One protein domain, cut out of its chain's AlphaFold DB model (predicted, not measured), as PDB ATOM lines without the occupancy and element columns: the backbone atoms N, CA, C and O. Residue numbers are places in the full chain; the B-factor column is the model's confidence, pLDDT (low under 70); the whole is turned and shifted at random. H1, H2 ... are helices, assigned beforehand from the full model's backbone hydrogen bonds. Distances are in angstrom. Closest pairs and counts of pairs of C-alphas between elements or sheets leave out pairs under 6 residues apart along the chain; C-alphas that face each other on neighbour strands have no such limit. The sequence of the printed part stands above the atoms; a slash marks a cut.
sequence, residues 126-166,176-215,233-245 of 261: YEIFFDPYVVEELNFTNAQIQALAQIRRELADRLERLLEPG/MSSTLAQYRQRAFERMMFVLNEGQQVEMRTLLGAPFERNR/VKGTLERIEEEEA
ATOM      1  N   TYR A 126       7.856 -34.437  30.803       94.94
ATOM      2  CA  TYR A 126       7.271 -35.613  30.129       94.94
ATOM      3  C   TYR A 126       5.747 -35.772  30.312       94.94
ATOM      4  O   TYR A 126       5.131 -36.584  29.629       94.94
ATOM      5  N   GLU A 127       5.113 -35.055  31.244       94.19
ATOM      6  CA  GLU A 127       3.657 -35.151  31.411       94.19
ATOM      7  C   GLU A 127       2.887 -34.394  30.323       94.19
ATOM      8  O   GLU A 127       1.717 -34.700  30.108       94.19
ATOM      9  N   ILE A 128       3.545 -33.485  29.590       95.50
ATOM     10  CA  ILE A 128       2.935 -32.717  28.495       95.50
ATOM     11  C   ILE A 128       2.314 -33.608  27.412       95.50
ATOM     12  O   ILE A 128       1.275 -33.279  26.856       95.50
ATOM     13  N   PHE A 129       2.892 -34.785  27.164       97.00
ATOM     14  CA  PHE A 129       2.410 -35.737  26.159       97.00
ATOM     15  C   PHE A 129       1.046 -36.362  26.503       97.00
ATOM     16  O   PHE A 129       0.487 -37.095  25.694       97.00
ATOM     17  N   PHE A 130       0.525 -36.115  27.707       95.56
ATOM     18  CA  PHE A 130      -0.789 -36.583  28.152       95.56
ATOM     19  C   PHE A 130      -1.758 -35.431  28.414       95.56
ATOM     20  O   PHE A 130      -2.857 -35.666  28.921       95.56
ATOM     21  N   ASP A 131      -1.352 -34.202  28.105       93.88
ATOM     22  CA  ASP A 131      -2.246 -33.061  28.152       93.88
ATOM     23  C   ASP A 131      -3.269 -33.162  27.005       93.88
ATOM     24  O   ASP A 131      -2.863 -33.349  25.855       93.88
ATOM     25  N   PRO A 132      -4.586 -33.068  27.274       91.25
ATOM     26  CA  PRO A 132      -5.602 -33.235  26.239       91.25
ATOM     27  C   PRO A 132      -5.455 -32.261  25.070       91.25
ATOM     28  O   PRO A 132      -5.667 -32.671  23.933       91.25
ATOM     29  N   TYR A 133      -5.058 -31.011  25.339       92.25
ATOM     30  CA  TYR A 133      -4.870 -30.011  24.291       92.25
ATOM     31  C   TYR A 133      -3.702 -30.404  23.385       92.25
ATOM     32  O   TYR A 133      -3.825 -30.377  22.169       92.25
ATOM     33  N   VAL A 134      -2.591 -30.855  23.968       95.88
ATOM     34  CA  VAL A 134      -1.409 -31.287  23.205       95.88
ATOM     35  C   VAL A 134      -1.689 -32.556  22.397       95.88
ATOM     36  O   VAL A 134      -1.245 -32.669  21.256       95.88
ATOM     37  N   VAL A 135      -2.439 -33.505  22.964       95.88
ATOM     38  CA  VAL A 135      -2.855 -34.732  22.264       95.88
ATOM     39  C   VAL A 135      -3.739 -34.405  21.057       95.88
ATOM     40  O   VAL A 135      -3.567 -35.017  20.000       95.88
ATOM     41  N   GLU A 136      -4.663 -33.452  21.210       95.00
ATOM     42  CA  GLU A 136      -5.544 -32.975  20.140       95.00
ATOM     43  C   GLU A 136      -4.765 -32.193  19.072       95.00
ATOM     44  O   GLU A 136      -4.819 -32.552  17.899       95.00
ATOM     45  N   GLU A 137      -3.972 -31.197  19.475       96.38
ATOM     46  CA  GLU A 137      -3.172 -30.344  18.586       96.38
ATOM     47  C   GLU A 137      -2.212 -31.175  17.718       96.38
ATOM     48  O   GLU A 137      -2.165 -31.047  16.493       96.38
ATOM     49  N   LEU A 138      -1.489 -32.111  18.337       97.50
ATOM     50  CA  LEU A 138      -0.513 -32.951  17.639       97.50
ATOM     51  C   LEU A 138      -1.127 -34.188  16.979       97.50
ATOM     52  O   LEU A 138      -0.398 -34.952  16.334       97.50
ATOM     53  N   ASN A 139      -2.441 -34.387  17.123       97.44
ATOM     54  CA  ASN A 139      -3.197 -35.488  16.531       97.44
ATOM     55  C   ASN A 139      -2.512 -36.851  16.742       97.44
ATOM     56  O   ASN A 139      -2.240 -37.582  15.784       97.44
ATOM     57  N   PHE A 140      -2.167 -37.182  17.992       96.62
ATOM     58  CA  PHE A 140      -1.466 -38.435  18.287       96.62
ATOM     59  C   PHE A 140      -2.269 -39.655  17.831       96.62
ATOM     60  O   PHE A 140      -3.467 -39.774  18.088       96.62
ATOM     61  N   THR A 141      -1.592 -40.604  17.184       96.38
ATOM     62  CA  THR A 141      -2.224 -41.868  16.795       96.38
ATOM     63  C   THR A 141      -2.427 -42.774  18.011       96.38
ATOM     64  O   THR A 141      -1.743 -42.648  19.028       96.38
ATOM     65  N   ASN A 142      -3.325 -43.756  17.896       94.50
ATOM     66  CA  ASN A 142      -3.527 -44.748  18.956       94.50
ATOM     67  C   ASN A 142      -2.226 -45.488  19.315       94.50
ATOM     68  O   ASN A 142      -1.945 -45.674  20.499       94.50
ATOM     69  N   ALA A 143      -1.411 -45.851  18.318       94.06
ATOM     70  CA  ALA A 143      -0.114 -46.495  18.529       94.06
ATOM     71  C   ALA A 143       0.854 -45.588  19.314       94.06
ATOM     72  O   ALA A 143       1.492 -46.032  20.271       94.06
ATOM     73  N   GLN A 144       0.904 -44.289  18.989       95.75
ATOM     74  CA  GLN A 144       1.713 -43.317  19.731       95.75
ATOM     75  C   GLN A 144       1.240 -43.176  21.179       95.75
ATOM     76  O   GLN A 144       2.056 -43.249  22.094       95.75
ATOM     77  N   ILE A 145      -0.070 -43.042  21.410       95.94
ATOM     78  CA  ILE A 145      -0.647 -42.940  22.760       95.94
ATOM     79  C   ILE A 145      -0.273 -44.167  23.606       95.94
ATOM     80  O   ILE A 145       0.124 -44.020  24.766       95.94
ATOM     81  N   GLN A 146      -0.344 -45.374  23.033       94.38
ATOM     82  CA  GLN A 146       0.050 -46.606  23.721       94.38
ATOM     83  C   GLN A 146       1.550 -46.638  24.049       94.38
ATOM     84  O   GLN A 146       1.917 -46.946  25.188       94.38
ATOM     85  N   ALA A 147       2.415 -46.270  23.099       94.38
ATOM     86  CA  ALA A 147       3.861 -46.210  23.310       94.38
ATOM     87  C   ALA A 147       4.250 -45.171  24.379       94.38
ATOM     88  O   ALA A 147       5.040 -45.465  25.281       94.38
ATOM     89  N   LEU A 148       3.644 -43.981  24.348       95.81
ATOM     90  CA  LEU A 148       3.822 -42.945  25.369       95.81
ATOM     91  C   LEU A 148       3.383 -43.462  26.748       95.81
ATOM     92  O   LEU A 148       4.132 -43.352  27.725       95.81
ATOM     93  N   ALA A 149       2.201 -44.082  26.838       95.00
ATOM     94  CA  ALA A 149       1.694 -44.661  28.082       95.00
ATOM     95  C   ALA A 149       2.623 -45.752  28.641       95.00
ATOM     96  O   ALA A 149       2.827 -45.816  29.855       95.00
ATOM     97  N   GLN A 150       3.224 -46.569  27.772       95.12
ATOM     98  CA  GLN A 150       4.210 -47.573  28.161       95.12
ATOM     99  C   GLN A 150       5.474 -46.935  28.756       95.12
ATOM    100  O   GLN A 150       5.888 -47.328  29.846       95.12
ATOM    101  N   ILE A 151       6.038 -45.904  28.116       94.88
ATOM    102  CA  ILE A 151       7.199 -45.170  28.653       94.88
ATOM    103  C   ILE A 151       6.868 -44.569  30.027       94.88
ATOM    104  O   ILE A 151       7.690 -44.627  30.944       94.88
ATOM    105  N   ARG A 152       5.655 -44.024  30.199       95.06
ATOM    106  CA  ARG A 152       5.198 -43.481  31.487       95.06
ATOM    107  C   ARG A 152       5.117 -44.554  32.576       95.06
ATOM    108  O   ARG A 152       5.546 -44.283  33.694       95.06
ATOM    109  N   ARG A 153       4.588 -45.746  32.268       94.50
ATOM    110  CA  ARG A 153       4.539 -46.878  33.214       94.50
ATOM    111  C   ARG A 153       5.939 -47.318  33.630       94.50
ATOM    112  O   ARG A 153       6.222 -47.378  34.816       94.50
ATOM    113  N   GLU A 154       6.841 -47.502  32.670       93.06
ATOM    114  CA  GLU A 154       8.234 -47.872  32.959       93.06
ATOM    115  C   GLU A 154       8.950 -46.842  33.836       93.06
ATOM    116  O   GLU A 154       9.760 -47.205  34.689       93.06
ATOM    117  N   LEU A 155       8.683 -45.549  33.614       91.81
ATOM    118  CA  LEU A 155       9.188 -44.497  34.486       91.81
ATOM    119  C   LEU A 155       8.607 -44.651  35.894       91.81
ATOM    120  O   LEU A 155       9.379 -44.650  36.847       91.81
ATOM    121  N   ALA A 156       7.287 -44.797  36.026       91.56
ATOM    122  CA  ALA A 156       6.623 -44.952  37.319       91.56
ATOM    123  C   ALA A 156       7.191 -46.138  38.115       91.56
ATOM    124  O   ALA A 156       7.605 -45.936  39.253       91.56
ATOM    125  N   ASP A 157       7.335 -47.310  37.491       91.06
ATOM    126  CA  ASP A 157       7.897 -48.512  38.123       91.06
ATOM    127  C   ASP A 157       9.343 -48.290  38.599       91.06
ATOM    128  O   ASP A 157       9.749 -48.749  39.666       91.06
ATOM    129  N   ARG A 158      10.158 -47.574  37.811       90.38
ATOM    130  CA  ARG A 158      11.534 -47.229  38.207       90.38
ATOM    131  C   ARG A 158      11.552 -46.252  39.375       90.38
ATOM    132  O   ARG A 158      12.367 -46.412  40.278       90.38
ATOM    133  N   LEU A 159      10.686 -45.240  39.346       88.62
ATOM    134  CA  LEU A 159      10.593 -44.257  40.420       88.62
ATOM    135  C   LEU A 159      10.105 -44.895  41.722       88.62
ATOM    136  O   LEU A 159      10.645 -44.572  42.773       88.62
ATOM    137  N   GLU A 160       9.145 -45.814  41.649       89.62
ATOM    138  CA  GLU A 160       8.658 -46.575  42.799       89.62
ATOM    139  C   GLU A 160       9.793 -47.361  43.458       89.62
ATOM    140  O   GLU A 160      10.057 -47.155  44.638       89.62
ATOM    141  N   ARG A 161      10.563 -48.137  42.682       89.12
ATOM    142  CA  ARG A 161      11.722 -48.892  43.198       89.12
ATOM    143  C   ARG A 161      12.797 -48.012  43.826       89.12
ATOM    144  O   ARG A 161      13.464 -48.431  44.763       89.12
ATOM    145  N   LEU A 162      13.006 -46.805  43.299       85.31
ATOM    146  CA  LEU A 162      13.952 -45.854  43.890       85.31
ATOM    147  C   LEU A 162      13.445 -45.300  45.223       85.31
ATOM    148  O   LEU A 162      14.257 -44.982  46.088       85.31
ATOM    149  N   LEU A 163      12.127 -45.154  45.366       86.44
ATOM    150  CA  LEU A 163      11.457 -44.633  46.554       86.44
ATOM    151  C   LEU A 163      11.135 -45.717  47.593       86.44
ATOM    152  O   LEU A 163      10.666 -45.371  48.679       86.44
ATOM    153  N   GLU A 164      11.388 -46.994  47.294       88.19
ATOM    154  CA  GLU A 164      11.273 -48.075  48.271       88.19
ATOM    155  C   GLU A 164      12.225 -47.811  49.454       88.19
ATOM    156  O   GLU A 164      13.426 -47.589  49.253       88.19
ATOM    157  N   PRO A 165      11.715 -47.792  50.699       86.44
ATOM    158  CA  PRO A 165      12.552 -47.572  51.869       86.44
ATOM    159  C   PRO A 165      13.565 -48.711  52.015       86.44
ATOM    160  O   PRO A 165      13.230 -49.887  51.852       86.44
ATOM    161  N   GLY A 166      14.812 -48.362  52.341       85.75
ATOM    162  CA  GLY A 166      15.859 -49.353  52.587       85.75
ATOM    163  C   GLY A 166      15.620 -50.174  53.867       85.75
ATOM    164  O   GLY A 166      14.637 -49.952  54.576       85.75
ATOM    165  N   MET A 176      17.513 -38.367  45.749       70.69
ATOM    166  CA  MET A 176      16.186 -38.184  45.167       70.69
ATOM    167  C   MET A 176      16.131 -37.053  44.139       70.69
ATOM    168  O   MET A 176      15.748 -37.288  43.003       70.69
ATOM    169  N   SER A 177      16.542 -35.826  44.456       75.50
ATOM    170  CA  SER A 177      16.230 -34.691  43.567       75.50
ATOM    171  C   SER A 177      16.911 -34.761  42.190       75.50
ATOM    172  O   SER A 177      16.243 -34.622  41.164       75.50
ATOM    173  N   SER A 178      18.224 -35.002  42.143       79.81
ATOM    174  CA  SER A 178      18.994 -35.027  40.891       79.81
ATOM    175  C   SER A 178      18.730 -36.281  40.059       79.81
ATOM    176  O   SER A 178      18.670 -36.201  38.831       79.81
ATOM    177  N   THR A 179      18.549 -37.430  40.707       84.94
ATOM    178  CA  THR A 179      18.241 -38.694  40.028       84.94
ATOM    179  C   THR A 179      16.841 -38.636  39.433       84.94
ATOM    180  O   THR A 179      16.674 -38.912  38.247       84.94
ATOM    181  N   LEU A 180      15.840 -38.171  40.194       86.50
ATOM    182  CA  LEU A 180      14.475 -37.999  39.689       86.50
ATOM    183  C   LEU A 180      14.437 -37.062  38.476       86.50
ATOM    184  O   LEU A 180      13.802 -37.391  37.476       86.50
ATOM    185  N   ALA A 181      15.141 -35.926  38.525       86.69
ATOM    186  CA  ALA A 181      15.214 -34.999  37.397       86.69
ATOM    187  C   ALA A 181      15.787 -35.666  36.132       86.69
ATOM    188  O   ALA A 181      15.213 -35.524  35.053       86.69
ATOM    189  N   GLN A 182      16.857 -36.457  36.264       88.44
ATOM    190  CA  GLN A 182      17.450 -37.196  35.144       88.44
ATOM    191  C   GLN A 182      16.496 -38.244  34.562       88.44
ATOM    192  O   GLN A 182      16.361 -38.335  33.344       88.44
ATOM    193  N   TYR A 183      15.796 -39.009  35.405       90.56
ATOM    194  CA  TYR A 183      14.810 -39.989  34.940       90.56
ATOM    195  C   TYR A 183      13.663 -39.333  34.164       90.56
ATOM    196  O   TYR A 183      13.260 -39.837  33.115       90.56
ATOM    197  N   ARG A 184      13.179 -38.178  34.636       90.69
ATOM    198  CA  ARG A 184      12.141 -37.396  33.951       90.69
ATOM    199  C   ARG A 184      12.624 -36.833  32.616       90.69
ATOM    200  O   ARG A 184      11.898 -36.934  31.633       90.69
ATOM    201  N   GLN A 185      13.845 -36.301  32.573       92.12
ATOM    202  CA  GLN A 185      14.460 -35.794  31.345       92.12
ATOM    203  C   GLN A 185      14.632 -36.908  30.304       92.12
ATOM    204  O   GLN A 185      14.207 -36.764  29.161       92.12
ATOM    205  N   ARG A 186      15.163 -38.069  30.715       91.75
ATOM    206  CA  ARG A 186      15.290 -39.243  29.839       91.75
ATOM    207  C   ARG A 186      13.928 -39.714  29.326       91.75
ATOM    208  O   ARG A 186      13.813 -40.094  28.167       91.75
ATOM    209  N   ALA A 187      12.891 -39.706  30.165       94.81
ATOM    210  CA  ALA A 187      11.541 -40.061  29.728       94.81
ATOM    211  C   ALA A 187      11.003 -39.077  28.679       94.81
ATOM    212  O   ALA A 187      10.475 -39.524  27.667       94.81
ATOM    213  N   PHE A 188      11.197 -37.770  28.881       95.75
ATOM    214  CA  PHE A 188      10.830 -36.742  27.905       95.75
ATOM    215  C   PHE A 188      11.515 -36.977  26.550       95.75
ATOM    216  O   PHE A 188      10.850 -37.014  25.518       95.75
ATOM    217  N   GLU A 189      12.826 -37.224  26.549       95.38
ATOM    218  CA  GLU A 189      13.586 -37.523  25.328       95.38
ATOM    219  C   GLU A 189      13.068 -38.782  24.624       95.38
ATOM    220  O   GLU A 189      12.844 -38.767  23.416       95.38
ATOM    221  N   ARG A 190      12.806 -39.864  25.372       96.50
ATOM    222  CA  ARG A 190      12.220 -41.096  24.815       96.50
ATOM    223  C   ARG A 190      10.848 -40.847  24.186       96.50
ATOM    224  O   ARG A 190      10.564 -41.419  23.143       96.50
ATOM    225  N   MET A 191      10.016 -40.010  24.806       97.62
ATOM    226  CA  MET A 191       8.695 -39.657  24.281       97.62
ATOM    227  C   MET A 191       8.791 -38.798  23.014       97.62
ATOM    228  O   MET A 191       8.042 -39.040  22.073       97.62
ATOM    229  N   MET A 192       9.764 -37.881  22.919       97.19
ATOM    230  CA  MET A 192      10.030 -37.129  21.682       97.19
ATOM    231  C   MET A 192      10.359 -38.043  20.493       97.19
ATOM    232  O   MET A 192       9.957 -37.742  19.374       97.19
ATOM    233  N   PHE A 193      11.037 -39.174  20.721       97.25
ATOM    234  CA  PHE A 193      11.340 -40.147  19.661       97.25
ATOM    235  C   PHE A 193      10.129 -40.957  19.173       97.25
ATOM    236  O   PHE A 193      10.208 -41.554  18.105       97.25
ATOM    237  N   VAL A 194       9.023 -40.989  19.924       97.56
ATOM    238  CA  VAL A 194       7.761 -41.616  19.484       97.56
ATOM    239  C   VAL A 194       7.018 -40.723  18.479       97.56
ATOM    240  O   VAL A 194       6.192 -41.195  17.694       97.56
ATOM    241  N   LEU A 195       7.306 -39.421  18.492       97.50
ATOM    242  CA  LEU A 195       6.694 -38.451  17.595       97.50
ATOM    243  C   LEU A 195       7.361 -38.473  16.216       97.50
ATOM    244  O   LEU A 195       8.580 -38.624  16.103       97.50
ATOM    245  N   ASN A 196       6.571 -38.246  15.166       97.69
ATOM    246  CA  ASN A 196       7.121 -38.017  13.829       97.69
ATOM    247  C   ASN A 196       7.794 -36.633  13.735       97.69
ATOM    248  O   ASN A 196       7.611 -35.781  14.604       97.69
ATOM    249  N   GLU A 197       8.569 -36.388  12.675       97.75
ATOM    250  CA  GLU A 197       9.339 -35.141  12.529       97.75
ATOM    251  C   GLU A 197       8.466 -33.878  12.597       97.75
ATOM    252  O   GLU A 197       8.835 -32.920  13.273       97.75
ATOM    253  N   GLY A 198       7.287 -33.891  11.966       97.88
ATOM    254  CA  GLY A 198       6.350 -32.765  11.999       97.88
ATOM    255  C   GLY A 198       5.833 -32.482  13.412       97.88
ATOM    256  O   GLY A 198       5.899 -31.350  13.880       97.88
ATOM    257  N   GLN A 199       5.417 -33.524  14.133       98.38
ATOM    258  CA  GLN A 199       4.982 -33.422  15.529       98.38
ATOM    259  C   GLN A 199       6.116 -32.977  16.460       98.38
ATOM    260  O   GLN A 199       5.872 -32.246  17.413       98.38
ATOM    261  N   GLN A 200       7.364 -33.386  16.207       98.31
ATOM    262  CA  GLN A 200       8.512 -32.925  16.992       98.31
ATOM    263  C   GLN A 200       8.810 -31.439  16.784       98.31
ATOM    264  O   GLN A 200       9.307 -30.793  17.707       98.31
ATOM    265  N   VAL A 201       8.578 -30.909  15.580       98.06
ATOM    266  CA  VAL A 201       8.697 -29.471  15.306       98.06
ATOM    267  C   VAL A 201       7.578 -28.726  16.025       98.06
ATOM    268  O   VAL A 201       7.872 -27.808  16.783       98.06
ATOM    269  N   GLU A 202       6.334 -29.179  15.879       97.88
ATOM    270  CA  GLU A 202       5.178 -28.540  16.512       97.88
ATOM    271  C   GLU A 202       5.266 -28.578  18.046       97.88
ATOM    272  O   GLU A 202       5.055 -27.570  18.710       97.88
ATOM    273  N   MET A 203       5.725 -29.692  18.626       97.75
ATOM    274  CA  MET A 203       5.991 -29.785  20.064       97.75
ATOM    275  C   MET A 203       7.016 -28.741  20.536       97.75
ATOM    276  O   MET A 203       6.864 -28.164  21.609       97.75
ATOM    277  N   ARG A 204       8.066 -28.462  19.750       97.19
ATOM    278  CA  ARG A 204       9.042 -27.410  20.093       97.19
ATOM    279  C   ARG A 204       8.439 -26.015  19.970       97.19
ATOM    280  O   ARG A 204       8.788 -25.159  20.775       97.19
ATOM    281  N   THR A 205       7.545 -25.803  19.006       97.50
ATOM    282  CA  THR A 205       6.777 -24.559  18.879       97.50
ATOM    283  C   THR A 205       5.899 -24.339  20.109       97.50
ATOM    284  O   THR A 205       5.971 -23.271  20.707       97.50
ATOM    285  N   LEU A 206       5.155 -25.364  20.548       96.75
ATOM    286  CA  LEU A 206       4.308 -25.310  21.747       96.75
ATOM    287  C   LEU A 206       5.103 -25.022  23.025       96.75
ATOM    288  O   LEU A 206       4.625 -24.313  23.906       96.75
ATOM    289  N   LEU A 207       6.320 -25.562  23.140       96.62
ATOM    290  CA  LEU A 207       7.198 -25.286  24.282       96.62
ATOM    291  C   LEU A 207       7.697 -23.836  24.309       96.62
ATOM    292  O   LEU A 207       8.042 -23.346  25.384       96.62
ATOM    293  N   GLY A 208       7.729 -23.153  23.164       97.12
ATOM    294  CA  GLY A 208       8.129 -21.755  23.061       97.12
ATOM    295  C   GLY A 208       9.592 -21.493  23.431       97.12
ATOM    296  O   GLY A 208      10.465 -22.363  23.353       97.12
ATOM    297  N   ALA A 209       9.881 -20.249  23.820       97.00
ATOM    298  CA  ALA A 209      11.228 -19.854  24.229       97.00
ATOM    299  C   ALA A 209      11.600 -20.484  25.587       97.00
ATOM    300  O   ALA A 209      10.766 -20.457  26.499       97.00
ATOM    301  N   PRO A 210      12.833 -20.996  25.781       96.06
ATOM    302  CA  PRO A 210      13.258 -21.561  27.060       96.06
ATOM    303  C   PRO A 210      13.018 -20.603  28.234       96.06
ATOM    304  O   PRO A 210      13.307 -19.414  28.135       96.06
ATOM    305  N   PHE A 211      12.494 -21.129  29.338       95.25
ATOM    306  CA  PHE A 211      12.264 -20.406  30.584       95.25
ATOM    307  C   PHE A 211      13.221 -20.914  31.665       95.25
ATOM    308  O   PHE A 211      13.207 -22.089  32.048       95.25
ATOM    309  N   GLU A 212      14.076 -20.026  32.168       90.69
ATOM    310  CA  GLU A 212      15.015 -20.352  33.235       90.69
ATOM    311  C   GLU A 212      14.369 -20.125  34.597       90.69
ATOM    312  O   GLU A 212      14.272 -19.006  35.092       90.69
ATOM    313  N   ARG A 213      13.960 -21.216  35.243       84.38
ATOM    314  CA  ARG A 213      13.429 -21.138  36.599       84.38
ATOM    315  C   ARG A 213      14.533 -20.723  37.568       84.38
ATOM    316  O   ARG A 213      15.460 -21.502  37.816       84.38
ATOM    317  N   ASN A 214      14.398 -19.558  38.196       77.31
ATOM    318  CA  ASN A 214      15.341 -19.058  39.197       77.31
ATOM    319  C   ASN A 214      15.089 -19.712  40.565       77.31
ATOM    320  O   ASN A 214      15.119 -19.077  41.619       77.31
ATOM    321  N   ARG A 215      14.812 -21.023  40.574       64.50
ATOM    322  CA  ARG A 215      14.869 -21.784  41.816       64.50
ATOM    323  C   ARG A 215      16.339 -22.025  42.114       64.50
ATOM    324  O   ARG A 215      17.032 -22.548  41.239       64.50
ATOM    325  N   VAL A 233      15.038 -48.107  22.312       53.75
ATOM    326  CA  VAL A 233      13.656 -47.625  22.083       53.75
ATOM    327  C   VAL A 233      13.181 -47.942  20.666       53.75
ATOM    328  O   VAL A 233      12.011 -48.254  20.460       53.75
ATOM    329  N   LYS A 234      14.109 -47.935  19.703       56.25
ATOM    330  CA  LYS A 234      13.833 -48.284  18.311       56.25
ATOM    331  C   LYS A 234      13.322 -49.723  18.178       56.25
ATOM    332  O   LYS A 234      12.349 -49.955  17.477       56.25
ATOM    333  N   GLY A 235      13.888 -50.654  18.950       65.69
ATOM    334  CA  GLY A 235      13.440 -52.049  18.972       65.69
ATOM    335  C   GLY A 235      12.061 -52.266  19.609       65.69
ATOM    336  O   GLY A 235      11.441 -53.293  19.354       65.69
ATOM    337  N   THR A 236      11.564 -51.336  20.434       63.41
ATOM    338  CA  THR A 236      10.197 -51.416  20.981       63.41
ATOM    339  C   THR A 236       9.161 -50.951  19.959       63.41
ATOM    340  O   THR A 236       8.116 -51.579  19.852       63.41
ATOM    341  N   LEU A 237       9.455 -49.895  19.192       55.59
ATOM    342  CA  LEU A 237       8.589 -49.433  18.099       55.59
ATOM    343  C   LEU A 237       8.495 -50.476  16.979       55.59
ATOM    344  O   LEU A 237       7.391 -50.846  16.604       55.59
ATOM    345  N   GLU A 238       9.636 -51.018  16.538       71.88
ATOM    346  CA  GLU A 238       9.675 -52.068  15.507       71.88
ATOM    347  C   GLU A 238       8.859 -53.304  15.928       71.88
ATOM    348  O   GLU A 238       8.134 -53.865  15.115       71.88
ATOM    349  N   ARG A 239       8.886 -53.682  17.215       73.75
ATOM    350  CA  ARG A 239       8.103 -54.819  17.727       73.75
ATOM    351  C   ARG A 239       6.595 -54.549  17.775       73.75
ATOM    352  O   ARG A 239       5.826 -55.467  17.528       73.75
ATOM    353  N   ILE A 240       6.175 -53.321  18.091       69.94
ATOM    354  CA  ILE A 240       4.749 -52.946  18.096       69.94
ATOM    355  C   ILE A 240       4.207 -52.920  16.661       69.94
ATOM    356  O   ILE A 240       3.122 -53.434  16.413       69.94
ATOM    357  N   GLU A 241       4.971 -52.377  15.710       72.50
ATOM    358  CA  GLU A 241       4.584 -52.376  14.293       72.50
ATOM    359  C   GLU A 241       4.514 -53.799  13.711       72.50
ATOM    360  O   GLU A 241       3.623 -54.097  12.918       72.50
ATOM    361  N   GLU A 242       5.414 -54.696  14.126       77.12
ATOM    362  CA  GLU A 242       5.416 -56.104  13.710       77.12
ATOM    363  C   GLU A 242       4.222 -56.883  14.304       77.12
ATOM    364  O   GLU A 242       3.570 -57.647  13.592       77.12
ATOM    365  N   GLU A 243       3.848 -56.618  15.562       76.56
ATOM    366  CA  GLU A 243       2.670 -57.214  16.217       76.56
ATOM    367  C   GLU A 243       1.337 -56.692  15.626       76.56
ATOM    368  O   GLU A 243       0.384 -57.456  15.436       76.56
ATOM    369  N   GLU A 244       1.267 -55.410  15.245       69.75
ATOM    370  CA  GLU A 244       0.126 -54.859  14.495       69.75
ATOM    371  C   GLU A 244       0.046 -55.408  13.058       69.75
ATOM    372  O   GLU A 244      -1.050 -55.555  12.513       69.75
ATOM    373  N   ALA A 245       1.179 -55.741  12.432       72.31
ATOM    374  CA  ALA A 245       1.205 -56.357  11.108       72.31
ATOM    375  C   ALA A 245       0.771 -57.834  11.137       72.31
ATOM    376  O   ALA A 245       0.085 -58.276  10.216       72.31
TER     377      ALA A 245
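AT A GLANCE: This is residues 126 to 166, 176 to 215 and 233 to 245 of the 261 residues of an uncharacterized protein of Planctomycetales bacterium 10988 (UniProt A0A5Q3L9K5). Two long helices, H3 and H4, lie side by side and run opposite ways, and short H1 packs on H4. H2 and H5 lie on one side of this pair, near the end where H3 begins and H4 ends, with H6 loosely placed on the other side near that end; residues 208 to 215 stick out as a free tail after H5. The printed part has 94 residues, with six named helices in the order H1, H2, H3, H4, H5, H6 and no named strand, and its class is all helix. It is only just loose, close to compact, with a radius of gyration of the C-alphas of 15.0 A, and spans 44 by 35 by 22 A.

HOW THE PARTS SIT: H1, residues 126 to 130, touches H4, residues 176 to 192, with residues 184 to 191 of H4 alone; the closest C-alphas, those of Tyr 126 and Phe 188, are 4.3 A apart. H2, residues 132 to 137, is near H5, residues 197 to 207, with 7 pairs of C-alphas within 10 A. H3, residues 142 to 163, touches H4 at a shallow tilt of 13 degrees, opposite ways; the closest C-alphas, those of Leu 148 and Met 191, are 6.0 A apart. H4 and H5 are close but not clearly touching, with their closest C-alphas, those of Met 192 and Gln 200, 6.5 A apart. H6, residues 233 to 245, is close to H3 but not clearly touching it, at a steep tilt of 44 degrees; the closest C-alphas, those of Ala 147 and Leu 237, are 7.7 A apart. Among the pairs that are apart are H3 and H5, and H2 and H6. Every O i to N i+4 pair is within hydrogen-bond range in H2, H3, H4, H5 and H6; in H1 it is 0 of 1, with 1 of 2 O i to N i+3 pairs within range.

IN THESE COORDINATES: H1 begins at C-alpha 126, at (7.271, -35.613, 30.129), and H2 follows after one residue. H3 measures 31.4 A from C-alpha 142, at (-3.527, -44.748, 18.956), to C-alpha 163. H4 measures 24.3 A, H5 15.5 A and H6 18.8 A, ending at C-alpha 245, at (1.205, -56.357, 11.108).

THE WHOLE: The two C-alphas farthest apart, those of Asn 214 and Ala 245, are 48.8 A apart. Residues 167 to 175 are not printed, with 13.4 A from C-alpha 166 to C-alpha 176, and neither are residues 216 to 232, with 32.5 A from C-alpha 215 to C-alpha 233. The links printed whole, H1 to H2, H2 to H3 and H4 to H5, are tight. The mean pLDDT of the printed part is 89.2; residues 215, 233 to 237, 240 and 244 are under 70.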